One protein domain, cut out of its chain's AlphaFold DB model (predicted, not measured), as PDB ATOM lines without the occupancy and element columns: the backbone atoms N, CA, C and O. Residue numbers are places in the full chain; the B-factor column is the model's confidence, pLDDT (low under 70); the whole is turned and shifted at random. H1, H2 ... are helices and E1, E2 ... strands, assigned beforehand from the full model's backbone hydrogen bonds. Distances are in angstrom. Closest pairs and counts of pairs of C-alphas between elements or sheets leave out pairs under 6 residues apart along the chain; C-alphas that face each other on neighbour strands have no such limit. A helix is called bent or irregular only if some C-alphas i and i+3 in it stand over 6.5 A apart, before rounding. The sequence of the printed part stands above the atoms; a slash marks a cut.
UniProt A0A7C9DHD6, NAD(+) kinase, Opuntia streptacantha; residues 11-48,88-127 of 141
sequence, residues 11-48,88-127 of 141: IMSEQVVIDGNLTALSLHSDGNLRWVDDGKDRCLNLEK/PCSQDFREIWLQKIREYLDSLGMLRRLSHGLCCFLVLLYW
ATOM      1  N   ILE A  11      11.852 -34.861 -12.583       87.12
ATOM      2  CA  ILE A  11      10.829 -33.904 -13.033       87.12
ATOM      3  C   ILE A  11      10.931 -33.719 -14.548       87.12
ATOM      4  O   ILE A  11       9.923 -33.647 -15.247       87.12
ATOM      5  N   MET A  12      12.159 -33.594 -15.047       87.44
ATOM      6  CA  MET A  12      12.453 -33.278 -16.438       87.44
ATOM      7  C   MET A  12      13.812 -33.858 -16.811       87.44
ATOM      8  O   MET A  12      14.740 -33.819 -16.006       87.44
ATOM      9  N   SER A  13      13.936 -34.380 -18.028       89.75
ATOM     10  CA  SER A  13      15.200 -34.851 -18.590       89.75
ATOM     11  C   SER A  13      15.256 -34.480 -20.060       89.75
ATOM     12  O   SER A  13      14.306 -34.747 -20.795       89.75
ATOM     13  N   GLU A  14      16.346 -33.847 -20.475       90.81
ATOM     14  CA  GLU A  14      16.536 -33.392 -21.845       90.81
ATOM     15  C   GLU A  14      18.026 -33.352 -22.221       90.81
ATOM     16  O   GLU A  14      18.898 -33.212 -21.364       90.81
ATOM     17  N   GLN A  15      18.326 -33.459 -23.518       91.00
ATOM     18  CA  GLN A  15      19.649 -33.139 -24.047       91.00
ATOM     19  C   GLN A  15      19.830 -31.623 -24.167       91.00
ATOM     20  O   GLN A  15      19.093 -30.945 -24.879       91.00
ATOM     21  N   VAL A  16      20.848 -31.093 -23.506       89.94
ATOM     22  CA  VAL A  16      21.205 -29.673 -23.518       89.94
ATOM     23  C   VAL A  16      22.677 -29.533 -23.882       89.94
ATOM     24  O   VAL A  16      23.460 -30.463 -23.719       89.94
ATOM     25  N   VAL A  17      23.083 -28.373 -24.373       90.31
ATOM     26  CA  VAL A  17      24.482 -28.074 -24.669       90.31
ATOM     27  C   VAL A  17      25.122 -27.425 -23.443       90.31
ATOM     28  O   VAL A  17      24.714 -26.341 -23.030       90.31
ATOM     29  N   ILE A  18      26.119 -28.083 -22.854       88.19
ATOM     30  CA  ILE A  18      26.913 -27.589 -21.720       88.19
ATOM     31  C   ILE A  18      28.345 -27.410 -22.215       88.19
ATOM     32  O   ILE A  18      28.939 -28.363 -22.710       88.19
ATOM     33  N   ASP A  19      28.893 -26.196 -22.120       84.44
ATOM     34  CA  ASP A  19      30.253 -25.883 -22.599       84.44
ATOM     35  C   ASP A  19      30.501 -26.333 -24.062       84.44
ATOM     36  O   ASP A  19      31.561 -26.831 -24.428       84.44
ATOM     37  N   GLY A  20      29.472 -26.238 -24.912       85.12
ATOM     38  CA  GLY A  20      29.527 -26.682 -26.311       85.12
ATOM     39  C   GLY A  20      29.344 -28.191 -26.541       85.12
ATOM     40  O   GLY A  20      29.302 -28.616 -27.694       85.12
ATOM     41  N   ASN A  21      29.179 -28.999 -25.490       87.19
ATOM     42  CA  ASN A  21      28.964 -30.447 -25.576       87.19
ATOM     43  C   ASN A  21      27.497 -30.818 -25.344       87.19
ATOM     44  O   ASN A  21      26.869 -30.329 -24.406       87.19
ATOM     45  N   LEU A  22      26.946 -31.701 -26.183       90.06
ATOM     46  CA  LEU A  22      25.582 -32.198 -26.018       90.06
ATOM     47  C   LEU A  22      25.528 -33.214 -24.870       90.06
ATOM     48  O   LEU A  22      26.031 -34.332 -24.987       90.06
ATOM     49  N   THR A  23      24.867 -32.832 -23.788       90.06
ATOM     50  CA  THR A  23      24.828 -33.564 -22.528       90.06
ATOM     51  C   THR A  23      23.387 -33.777 -22.076       90.06
ATOM     52  O   THR A  23      22.558 -32.875 -22.143       90.06
ATOM     53  N   ALA A  24      23.071 -34.972 -21.578       91.19
ATOM     54  CA  ALA A  24      21.787 -35.222 -20.929       91.19
ATOM     55  C   ALA A  24      21.757 -34.553 -19.543       91.19
ATOM     56  O   ALA A  24      22.516 -34.937 -18.651       91.19
ATOM     57  N   LEU A  25      20.880 -33.566 -19.372       91.56
ATOM     58  CA  LEU A  25      20.635 -32.864 -18.117       91.56
ATOM     59  C   LEU A  25      19.264 -33.265 -17.579       91.56
ATOM     60  O   LEU A  25      18.259 -33.212 -18.289       91.56
ATOM     61  N   SER A  26      19.218 -33.652 -16.308       91.62
ATOM     62  CA  SER A  26      17.975 -34.023 -15.633       91.62
ATOM     63  C   SER A  26      17.761 -33.188 -14.378       91.62
ATOM     64  O   SER A  26      18.662 -33.055 -13.552       91.62
ATOM     65  N   LEU A  27      16.554 -32.648 -14.228       89.38
ATOM     66  CA  LEU A  27      16.076 -32.008 -13.009       89.38
ATOM     67  C   LEU A  27      15.319 -33.024 -12.164       89.38
ATOM     68  O   LEU A  27      14.359 -33.641 -12.631       89.38
ATOM     69  N   HIS A  28      15.722 -33.161 -10.909       89.88
ATOM     70  CA  HIS A  28      15.075 -34.041  -9.943       89.88
ATOM     71  C   HIS A  28      14.144 -33.278  -8.991       89.88
ATOM     72  O   HIS A  28      14.303 -32.075  -8.795       89.88
ATOM     73  N   SER A  29      13.204 -33.995  -8.368       84.06
ATOM     74  CA  SER A  29      12.236 -33.478  -7.387       84.06
ATOM     75  C   SER A  29      12.876 -32.832  -6.167       84.06
ATOM     76  O   SER A  29      12.350 -31.856  -5.648       84.06
ATOM     77  N   ASP A  30      14.048 -33.324  -5.777       83.06
ATOM     78  CA  ASP A  30      14.881 -32.757  -4.714       83.06
ATOM     79  C   ASP A  30      15.625 -31.475  -5.151       83.06
ATOM     80  O   ASP A  30      16.458 -30.950  -4.426       83.06
ATOM     81  N   GLY A  31      15.397 -30.978  -6.373       82.62
ATOM     82  CA  GLY A  31      16.080 -29.792  -6.896       82.62
ATOM     83  C   GLY A  31      17.526 -30.008  -7.288       82.62
ATOM     84  O   GLY A  31      18.262 -29.042  -7.455       82.62
ATOM     85  N   ASN A  32      17.966 -31.254  -7.435       88.31
ATOM     86  CA  ASN A  32      19.279 -31.521  -7.999       88.31
ATOM     87  C   ASN A  32      19.190 -31.533  -9.525       88.31
ATOM     88  O   ASN A  32      18.443 -32.324 -10.104       88.31
ATOM     89  N   LEU A  33      20.001 -30.701 -10.166       89.31
ATOM     90  CA  LEU A  33      20.365 -30.867 -11.565       89.31
ATOM     91  C   LEU A  33      21.476 -31.909 -11.644       89.31
ATOM     92  O   LEU A  33      22.493 -31.766 -10.969       89.31
ATOM     93  N   ARG A  34      21.298 -32.956 -12.448       90.81
ATOM     94  CA  ARG A  34      22.303 -34.003 -12.671       90.81
ATOM     95  C   ARG A  34      22.641 -34.113 -14.145       90.81
ATOM     96  O   ARG A  34      21.743 -34.117 -14.986       90.81
ATOM     97  N   TRP A  35      23.928 -34.211 -14.442       91.94
ATOM     98  CA  TRP A  35      24.434 -34.402 -15.796       91.94
ATOM     99  C   TRP A  35      25.770 -35.138 -15.770       91.94
ATOM    100  O   TRP A  35      26.455 -35.163 -14.750       91.94
ATOM    101  N   VAL A  36      26.147 -35.723 -16.903       87.69
ATOM    102  CA  VAL A  36      27.461 -36.347 -17.072       87.69
ATOM    103  C   VAL A  36      28.367 -35.386 -17.829       87.69
ATOM    104  O   VAL A  36      28.045 -34.955 -18.930       87.69
ATOM    105  N   ASP A  37      29.503 -35.057 -17.232       84.94
ATOM    106  CA  ASP A  37      30.520 -34.161 -17.779       84.94
ATOM    107  C   ASP A  37      31.832 -34.936 -17.892       84.94
ATOM    108  O   ASP A  37      32.360 -35.393 -16.877       84.94
ATOM    109  N   ASP A  38      32.334 -35.140 -19.113       83.75
ATOM    110  CA  ASP A  38      33.580 -35.882 -19.375       83.75
ATOM    111  C   ASP A  38      33.620 -37.271 -18.688       83.75
ATOM    112  O   ASP A  38      34.600 -37.678 -18.062       83.75
ATOM    113  N   GLY A  39      32.491 -37.991 -18.720       82.06
ATOM    114  CA  GLY A  39      32.344 -39.307 -18.086       82.06
ATOM    115  C   GLY A  39      32.236 -39.286 -16.555       82.06
ATOM    116  O   GLY A  39      32.258 -40.347 -15.933       82.06
ATOM    117  N   LYS A  40      32.115 -38.107 -15.936       85.19
ATOM    118  CA  LYS A  40      31.905 -37.943 -14.493       85.19
ATOM    119  C   LYS A  40      30.486 -37.470 -14.222       85.19
ATOM    120  O   LYS A  40      30.062 -36.446 -14.755       85.19
ATOM    121  N   ASP A  41      29.781 -38.169 -13.340       86.44
ATOM    122  CA  ASP A  41      28.517 -37.687 -12.792       86.44
ATOM    123  C   ASP A  41      28.737 -36.385 -12.017       86.44
ATOM    124  O   ASP A  41      29.538 -36.304 -11.080       86.44
ATOM    125  N   ARG A  42      28.011 -35.351 -12.424       86.75
ATOM    126  CA  ARG A  42      27.945 -34.056 -11.759       86.75
ATOM    127  C   ARG A  42      26.543 -33.846 -11.220       86.75
ATOM    128  O   ARG A  42      25.552 -34.245 -11.834       86.75
ATOM    129  N   CYS A  43      26.469 -33.177 -10.081       85.62
ATOM    130  CA  CYS A  43      25.222 -32.679  -9.540       85.62
ATOM    131  C   CYS A  43      25.379 -31.226  -9.093       85.62
ATOM    132  O   CYS A  43      26.458 -30.815  -8.664       85.62
ATOM    133  N   LEU A  44      24.295 -30.468  -9.207       85.19
ATOM    134  CA  LEU A  44      24.142 -29.129  -8.659       85.19
ATOM    135  C   LEU A  44      22.839 -29.093  -7.871       85.19
ATOM    136  O   LEU A  44      21.776 -29.371  -8.426       85.19
ATOM    137  N   ASN A  45      22.916 -28.731  -6.600       84.06
ATOM    138  CA  ASN A  45      21.762 -28.601  -5.732       84.06
ATOM    139  C   ASN A  45      21.200 -27.174  -5.815       84.06
ATOM    140  O   ASN A  45      21.821 -26.217  -5.349       84.06
ATOM    141  N   LEU A  46      20.013 -27.026  -6.409       81.81
ATOM    142  CA  LEU A  46      19.374 -25.722  -6.589       81.81
ATOM    143  C   LEU A  46      19.055 -25.037  -5.250       81.81
ATOM    144  O   LEU A  46      19.144 -23.819  -5.162       81.81
ATOM    145  N   GLU A  47      18.726 -25.793  -4.203       78.62
ATOM    146  CA  GLU A  47      18.401 -25.229  -2.888       78.62
ATOM    147  C   GLU A  47      19.609 -24.590  -2.202       78.62
ATOM    148  O   GLU A  47      19.515 -23.502  -1.639       78.62
ATOM    149  N   LYS A  48      20.750 -25.274  -2.226       70.94
ATOM    150  CA  LYS A  48      21.925 -24.869  -1.448       70.94
ATOM    151  C   LYS A  48      22.856 -23.963  -2.223       70.94
ATOM    152  O   LYS A  48      23.524 -23.119  -1.634       70.94
ATOM    153  N   PRO A  88      19.341 -25.257 -23.814       86.81
ATOM    154  CA  PRO A  88      18.327 -26.207 -24.272       86.81
ATOM    155  C   PRO A  88      18.346 -26.366 -25.797       86.81
ATOM    156  O   PRO A  88      18.638 -25.405 -26.511       86.81
ATOM    157  N   CYS A  89      18.011 -27.557 -26.307       84.00
ATOM    158  CA  CYS A  89      18.000 -27.804 -27.756       84.00
ATOM    159  C   CYS A  89      16.928 -26.998 -28.505       84.00
ATOM    160  O   CYS A  89      17.116 -26.698 -29.685       84.00
ATOM    161  N   SER A  90      15.832 -26.630 -27.833       83.12
ATOM    162  CA  SER A  90      14.741 -25.854 -28.432       83.12
ATOM    163  C   SER A  90      14.319 -24.686 -27.553       83.12
ATOM    164  O   SER A  90      14.447 -24.714 -26.326       83.12
ATOM    165  N   GLN A  91      13.741 -23.673 -28.194       80.44
ATOM    166  CA  GLN A  91      13.195 -22.506 -27.513       80.44
ATOM    167  C   GLN A  91      12.027 -22.863 -26.584       80.44
ATOM    168  O   GLN A  91      11.978 -22.342 -25.474       80.44
ATOM    169  N   ASP A  92      11.149 -23.785 -26.984       82.12
ATOM    170  CA  ASP A  92      10.030 -24.231 -26.145       82.12
ATOM    171  C   ASP A  92      10.541 -24.835 -24.834       82.12
ATOM    172  O   ASP A  92      10.135 -24.444 -23.742       82.12
ATOM    173  N   PHE A  93      11.523 -25.734 -24.922       83.38
ATOM    174  CA  PHE A  93      12.111 -26.358 -23.743       83.38
ATOM    175  C   PHE A  93      12.860 -25.368 -22.862       83.38
ATOM    176  O   PHE A  93      12.852 -25.514 -21.645       83.38
ATOM    177  N   ARG A  94      13.440 -24.314 -23.439       83.12
ATOM    178  CA  ARG A  94      14.072 -23.234 -22.676       83.12
ATOM    179  C   ARG A  94      13.104 -22.538 -21.733       83.12
ATOM    180  O   ARG A  94      13.453 -22.302 -20.576       83.12
ATOM    181  N   GLU A  95      11.896 -22.246 -22.197       83.25
ATOM    182  CA  GLU A  95      10.867 -21.641 -21.353       83.25
ATOM    183  C   GLU A  95      10.400 -22.611 -20.266       83.25
ATOM    184  O   GLU A  95      10.289 -22.218 -19.103       83.25
ATOM    185  N   ILE A  96      10.226 -23.893 -20.605       87.44
ATOM    186  CA  ILE A  96       9.807 -24.915 -19.635       87.44
ATOM    187  C   ILE A  96      10.898 -25.135 -18.571       87.44
ATOM    188  O   ILE A  96      10.587 -25.193 -17.383       87.44
ATOM    189  N   TRP A  97      12.177 -25.202 -18.954       87.38
ATOM    190  CA  TRP A  97      13.309 -25.297 -18.026       87.38
ATOM    191  C   TRP A  97      13.344 -24.113 -17.064       87.38
ATOM    192  O   TRP A  97      13.427 -24.295 -15.846       87.38
ATOM    193  N   LEU A  98      13.241 -22.894 -17.600       83.88
ATOM    194  CA  LEU A  98      13.224 -21.680 -16.794       83.88
ATOM    195  C   LEU A  98      12.041 -21.683 -15.822       83.88
ATOM    196  O   LEU A  98      12.214 -21.376 -14.641       83.88
ATOM    197  N   GLN A  99      10.852 -22.059 -16.296       85.12
ATOM    198  CA  GLN A  99       9.657 -22.176 -15.470       85.12
ATOM    199  C   GLN A  99       9.853 -23.199 -14.348       85.12
ATOM    200  O   GLN A  99       9.596 -22.873 -13.195       85.12
ATOM    201  N   LYS A 100      10.367 -24.397 -14.642       86.12
ATOM    202  CA  LYS A 100      10.537 -25.463 -13.644       86.12
ATOM    203  C   LYS A 100      11.543 -25.107 -12.562       86.12
ATOM    204  O   LYS A 100      11.285 -25.347 -11.385       86.12
ATOM    205  N   ILE A 101      12.664 -24.498 -12.944       85.00
ATOM    206  CA  ILE A 101      13.656 -24.026 -11.975       85.00
ATOM    207  C   ILE A 101      13.047 -22.921 -11.101       85.00
ATOM    208  O   ILE A 101      13.245 -22.923  -9.889       85.00
ATOM    209  N   ARG A 102      12.258 -22.007 -11.681       79.81
ATOM    210  CA  ARG A 102      11.549 -20.962 -10.925       79.81
ATOM    211  C   ARG A 102      10.520 -21.532  -9.960       79.81
ATOM    212  O   ARG A 102      10.525 -21.129  -8.807       79.81
ATOM    213  N   GLU A 103       9.675 -22.461 -10.406       81.88
ATOM    214  CA  GLU A 103       8.688 -23.142  -9.556       81.88
ATOM    215  C   GLU A 103       9.370 -23.828  -8.365       81.88
ATOM    216  O   GLU A 103       8.891 -23.748  -7.235       81.88
ATOM    217  N   TYR A 104      10.525 -24.457  -8.599       81.56
ATOM    218  CA  TYR A 104      11.302 -25.077  -7.533       81.56
ATOM    219  C   TYR A 104      11.869 -24.041  -6.546       81.56
ATOM    220  O   TYR A 104      11.662 -24.164  -5.340       81.56
ATOM    221  N   LEU A 105      12.520 -22.978  -7.035       78.62
ATOM    222  CA  LEU A 105      13.039 -21.893  -6.187       78.62
ATOM    223  C   LEU A 105      11.924 -21.153  -5.421       78.62
ATOM    224  O   LEU A 105      12.142 -20.697  -4.295       78.62
ATOM    225  N   ASP A 106      10.729 -21.051  -6.008       74.94
ATOM    226  CA  ASP A 106       9.541 -20.499  -5.357       74.94
ATOM    227  C   ASP A 106       9.086 -21.368  -4.181       74.94
ATOM    228  O   ASP A 106       8.918 -20.868  -3.064       74.94
ATOM    229  N   SER A 107       9.011 -22.684  -4.407       75.44
ATOM    230  CA  SER A 107       8.667 -23.683  -3.390       75.44
ATOM    231  C   SER A 107       9.602 -23.634  -2.175       75.44
ATOM    232  O   SER A 107       9.148 -23.718  -1.031       75.44
ATOM    233  N   LEU A 108      10.900 -23.396  -2.397       69.88
ATOM    234  CA  LEU A 108      11.901 -23.260  -1.331       69.88
ATOM    235  C   LEU A 108      11.716 -22.026  -0.443       69.88
ATOM    236  O   LEU A 108      12.409 -21.853   0.559       69.88
ATOM    237  N   GLY A 109      10.806 -21.122  -0.796       59.84
ATOM    238  CA  GLY A 109      10.605 -19.897  -0.043       59.84
ATOM    239  C   GLY A 109      11.723 -18.872  -0.206       59.84
ATOM    240  O   GLY A 109      11.639 -17.813   0.416       59.84
ATOM    241  N   MET A 110      12.686 -19.102  -1.109       57.72
ATOM    242  CA  MET A 110      13.563 -18.033  -1.603       57.72
ATOM    243  C   MET A 110      12.755 -16.914  -2.279       57.72
ATOM    244  O   MET A 110      13.203 -15.771  -2.320       57.72
ATOM    245  N   LEU A 111      11.532 -17.220  -2.736       44.06
ATOM    246  CA  LEU A 111      10.557 -16.258  -3.259       44.06
ATOM    247  C   LEU A 111       9.344 -16.033  -2.337       44.06
ATOM    248  O   LEU A 111       8.380 -15.377  -2.726       44.06
ATOM    249  N   ARG A 112       9.378 -16.476  -1.068       37.03
ATOM    250  CA  ARG A 112       8.278 -16.221  -0.120       37.03
ATOM    251  C   ARG A 112       8.371 -14.836   0.517       37.03
ATOM    252  O   ARG A 112       8.708 -14.673   1.684       37.03
ATOM    253  N   ARG A 113       7.907 -13.844  -0.236       41.09
ATOM    254  CA  ARG A 113       6.879 -12.896   0.226       41.09
ATOM    255  C   ARG A 113       5.895 -12.811  -0.945       41.09
ATOM    256  O   ARG A 113       6.293 -12.445  -2.040       41.09
ATOM    257  N   LEU A 114       4.624 -13.173  -0.808       37.31
ATOM    258  CA  LEU A 114       3.631 -12.348  -0.123       37.31
ATOM    259  C   LEU A 114       2.323 -13.140   0.058       37.31
ATOM    260  O   LEU A 114       1.631 -13.437  -0.913       37.31
ATOM    261  N   SER A 115       1.904 -13.359   1.301       40.72
ATOM    262  CA  SER A 115       0.498 -13.142   1.633       40.72
ATOM    263  C   SER A 115       0.339 -11.631   1.825       40.72
ATOM    264  O   SER A 115       0.975 -11.042   2.693       40.72
ATOM    265  N   HIS A 116      -0.492 -11.018   0.981       43.34
ATOM    266  CA  HIS A 116      -0.832  -9.590   0.955       43.34
ATOM    267  C   HIS A 116       0.210  -8.639   0.328       43.34
ATOM    268  O   HIS A 116       1.157  -8.204   0.971       43.34
ATOM    269  N   GLY A 117      -0.050  -8.235  -0.922       37.56
ATOM    270  CA  GLY A 117       0.480  -6.993  -1.501       37.56
ATOM    271  C   GLY A 117       1.534  -7.173  -2.588       37.56
ATOM    272  O   GLY A 117       2.705  -7.012  -2.301       37.56
ATOM    273  N   LEU A 118       1.081  -7.480  -3.810       44.28
ATOM    274  CA  LEU A 118       1.624  -7.272  -5.174       44.28
ATOM    275  C   LEU A 118       3.055  -6.717  -5.479       44.28
ATOM    276  O   LEU A 118       3.312  -6.390  -6.632       44.28
ATOM    277  N   CYS A 119       4.021  -6.629  -4.565       36.47
ATOM    278  CA  CYS A 119       5.284  -5.912  -4.801       36.47
ATOM    279  C   CYS A 119       6.498  -6.788  -5.156       36.47
ATOM    280  O   CYS A 119       7.457  -6.266  -5.716       36.47
ATOM    281  N   CYS A 120       6.511  -8.095  -4.874       35.69
ATOM    282  CA  CYS A 120       7.725  -8.909  -5.085       35.69
ATOM    283  C   CYS A 120       7.805  -9.588  -6.462       35.69
ATOM    284  O   CYS A 120       8.877 -10.040  -6.851       35.69
ATOM    285  N   PHE A 121       6.712  -9.596  -7.231       37.62
ATOM    286  CA  PHE A 121       6.690 -10.170  -8.582       37.62
ATOM    287  C   PHE A 121       7.482  -9.328  -9.604       37.62
ATOM    288  O   PHE A 121       7.997  -9.860 -10.584       37.62
ATOM    289  N   LEU A 122       7.633  -8.021  -9.357       39.62
ATOM    290  CA  LEU A 122       8.285  -7.094 -10.288       39.62
ATOM    291  C   LEU A 122       9.811  -7.232 -10.336       39.62
ATOM    292  O   LEU A 122      10.379  -7.016 -11.394       39.62
ATOM    293  N   VAL A 123      10.495  -7.648  -9.266       43.44
ATOM    294  CA  VAL A 123      11.976  -7.681  -9.278       43.44
ATOM    295  C   VAL A 123      12.530  -8.817 -10.153       43.44
ATOM    296  O   VAL A 123      13.611  -8.682 -10.717       43.44
ATOM    297  N   LEU A 124      11.780  -9.909 -10.331       41.69
ATOM    298  CA  LEU A 124      12.186 -11.040 -11.178       41.69
ATOM    299  C   LEU A 124      11.595 -11.000 -12.588       41.69
ATOM    300  O   LEU A 124      12.246 -11.476 -13.515       41.69
ATOM    301  N   LEU A 125      10.408 -10.410 -12.773       38.12
ATOM    302  CA  LEU A 125       9.879 -10.152 -14.118       38.12
ATOM    303  C   LEU A 125      10.686  -9.065 -14.841       38.12
ATOM    304  O   LEU A 125      10.992  -9.238 -16.015       38.12
ATOM    305  N   TYR A 126      11.134  -8.013 -14.143       36.84
ATOM    306  CA  TYR A 126      11.966  -6.967 -14.760       36.84
ATOM    307  C   TYR A 126      13.398  -7.431 -15.079       36.84
ATOM    308  O   TYR A 126      14.079  -6.811 -15.887       36.84
ATOM    309  N   TRP A 127      13.851  -8.542 -14.487       36.72
ATOM    310  CA  TRP A 127      15.137  -9.167 -14.827       36.72
ATOM    311  C   TRP A 127      15.061 -10.034 -16.094       36.72
ATOM    312  O   TRP A 127      16.095 -10.445 -16.607       36.72
TER     313      TRP A 127
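AT A GLANCE: This is residues 11 to 48 and 88 to 127 of the 141 residues of the protein "NAD(+) kinase" of Opuntia streptacantha (UniProt A0A7C9DHD6). A strongly twisted sheet of four strands, E1 to E4, has one long helix, H1, slanting over one face at its E1 and E2 side; beyond H1, away from the sheet, a loose tail loops out and folds back to the short helix H2. Residues 114 to 119 of this tail stick out. The 78 printed residues hold E1, E2, E3, E4, H1 and H2 in that order along the chain; the sheet's order is E1 - E2 - E3 - E4, all antiparallel, and the class is mixed, helices and strands. The whole is loose, with a radius of gyration of the C-alphas of 14.8 A, and elongated, spanning 48 by 25 by 19 A.

IN THESE COORDINATES: Find C-alpha 11 at (10.829, -33.904, -13.033), where strand E1 begins; it covers residues 11 to 18, 19.3 A long, and bends by 68 degrees at residue 15. E2 follows at residues 21 to 28, 21.2 A long, then E3 at residues 32 to 37, 15.1 A, and E4 at residues 40 to 45, 16.3 A. After the cut, find C-alpha 91 at (13.195, -22.506, -27.513); from there helix H1 runs 24.6 A to residue 107. H2, residues 121 to 125, is 6.4 A long and ends with C-alpha 125 at (9.879, -10.152, -14.118); it is neither bent nor irregular, but only just: C-alphas 121 and 124 are 6.1 A apart.

HOW THE PARTS SIT: Start at the sheet, a meander, each strand the antiparallel neighbour of the one before, with E1 and E4 as edge strands. In the hairpin E1 and E2, look at N 16 and O 23, 2.8 A apart and within hydrogen-bond range. In the hairpin E2 and E3, N 26 and O 34 are within hydrogen-bond range at 2.9 A. In the hairpin E3 and E4, N 35 and O 42 are within hydrogen-bond range at 3.1 A. H1 is on the sheet at a height over the sheet of 10.2 A, over E1 and E2, and runs slantwise to the strands, at 56 degrees to E1 on the local plane. E1 and H1 are near each other, with 9 pairs of C-alphas within 10 A. H2 is not on the sheet, and H1 and H2 are apart. In H1 and H2 every O i to N i+4 pair is within hydrogen-bond range.

THE WHOLE: The two C-alphas farthest apart are those of Gly 39 and His 116, at 48.4 A. Residues 49 to 87 are not printed; across this cut C-alphas 48 and 88 are 23.1 A apart. The link from H1 to H2, residues 108 to 120, is long. Look at the B-factor column for residues 108 to 127: these have pLDDT under 70, while the mean of the printed part is 74.5.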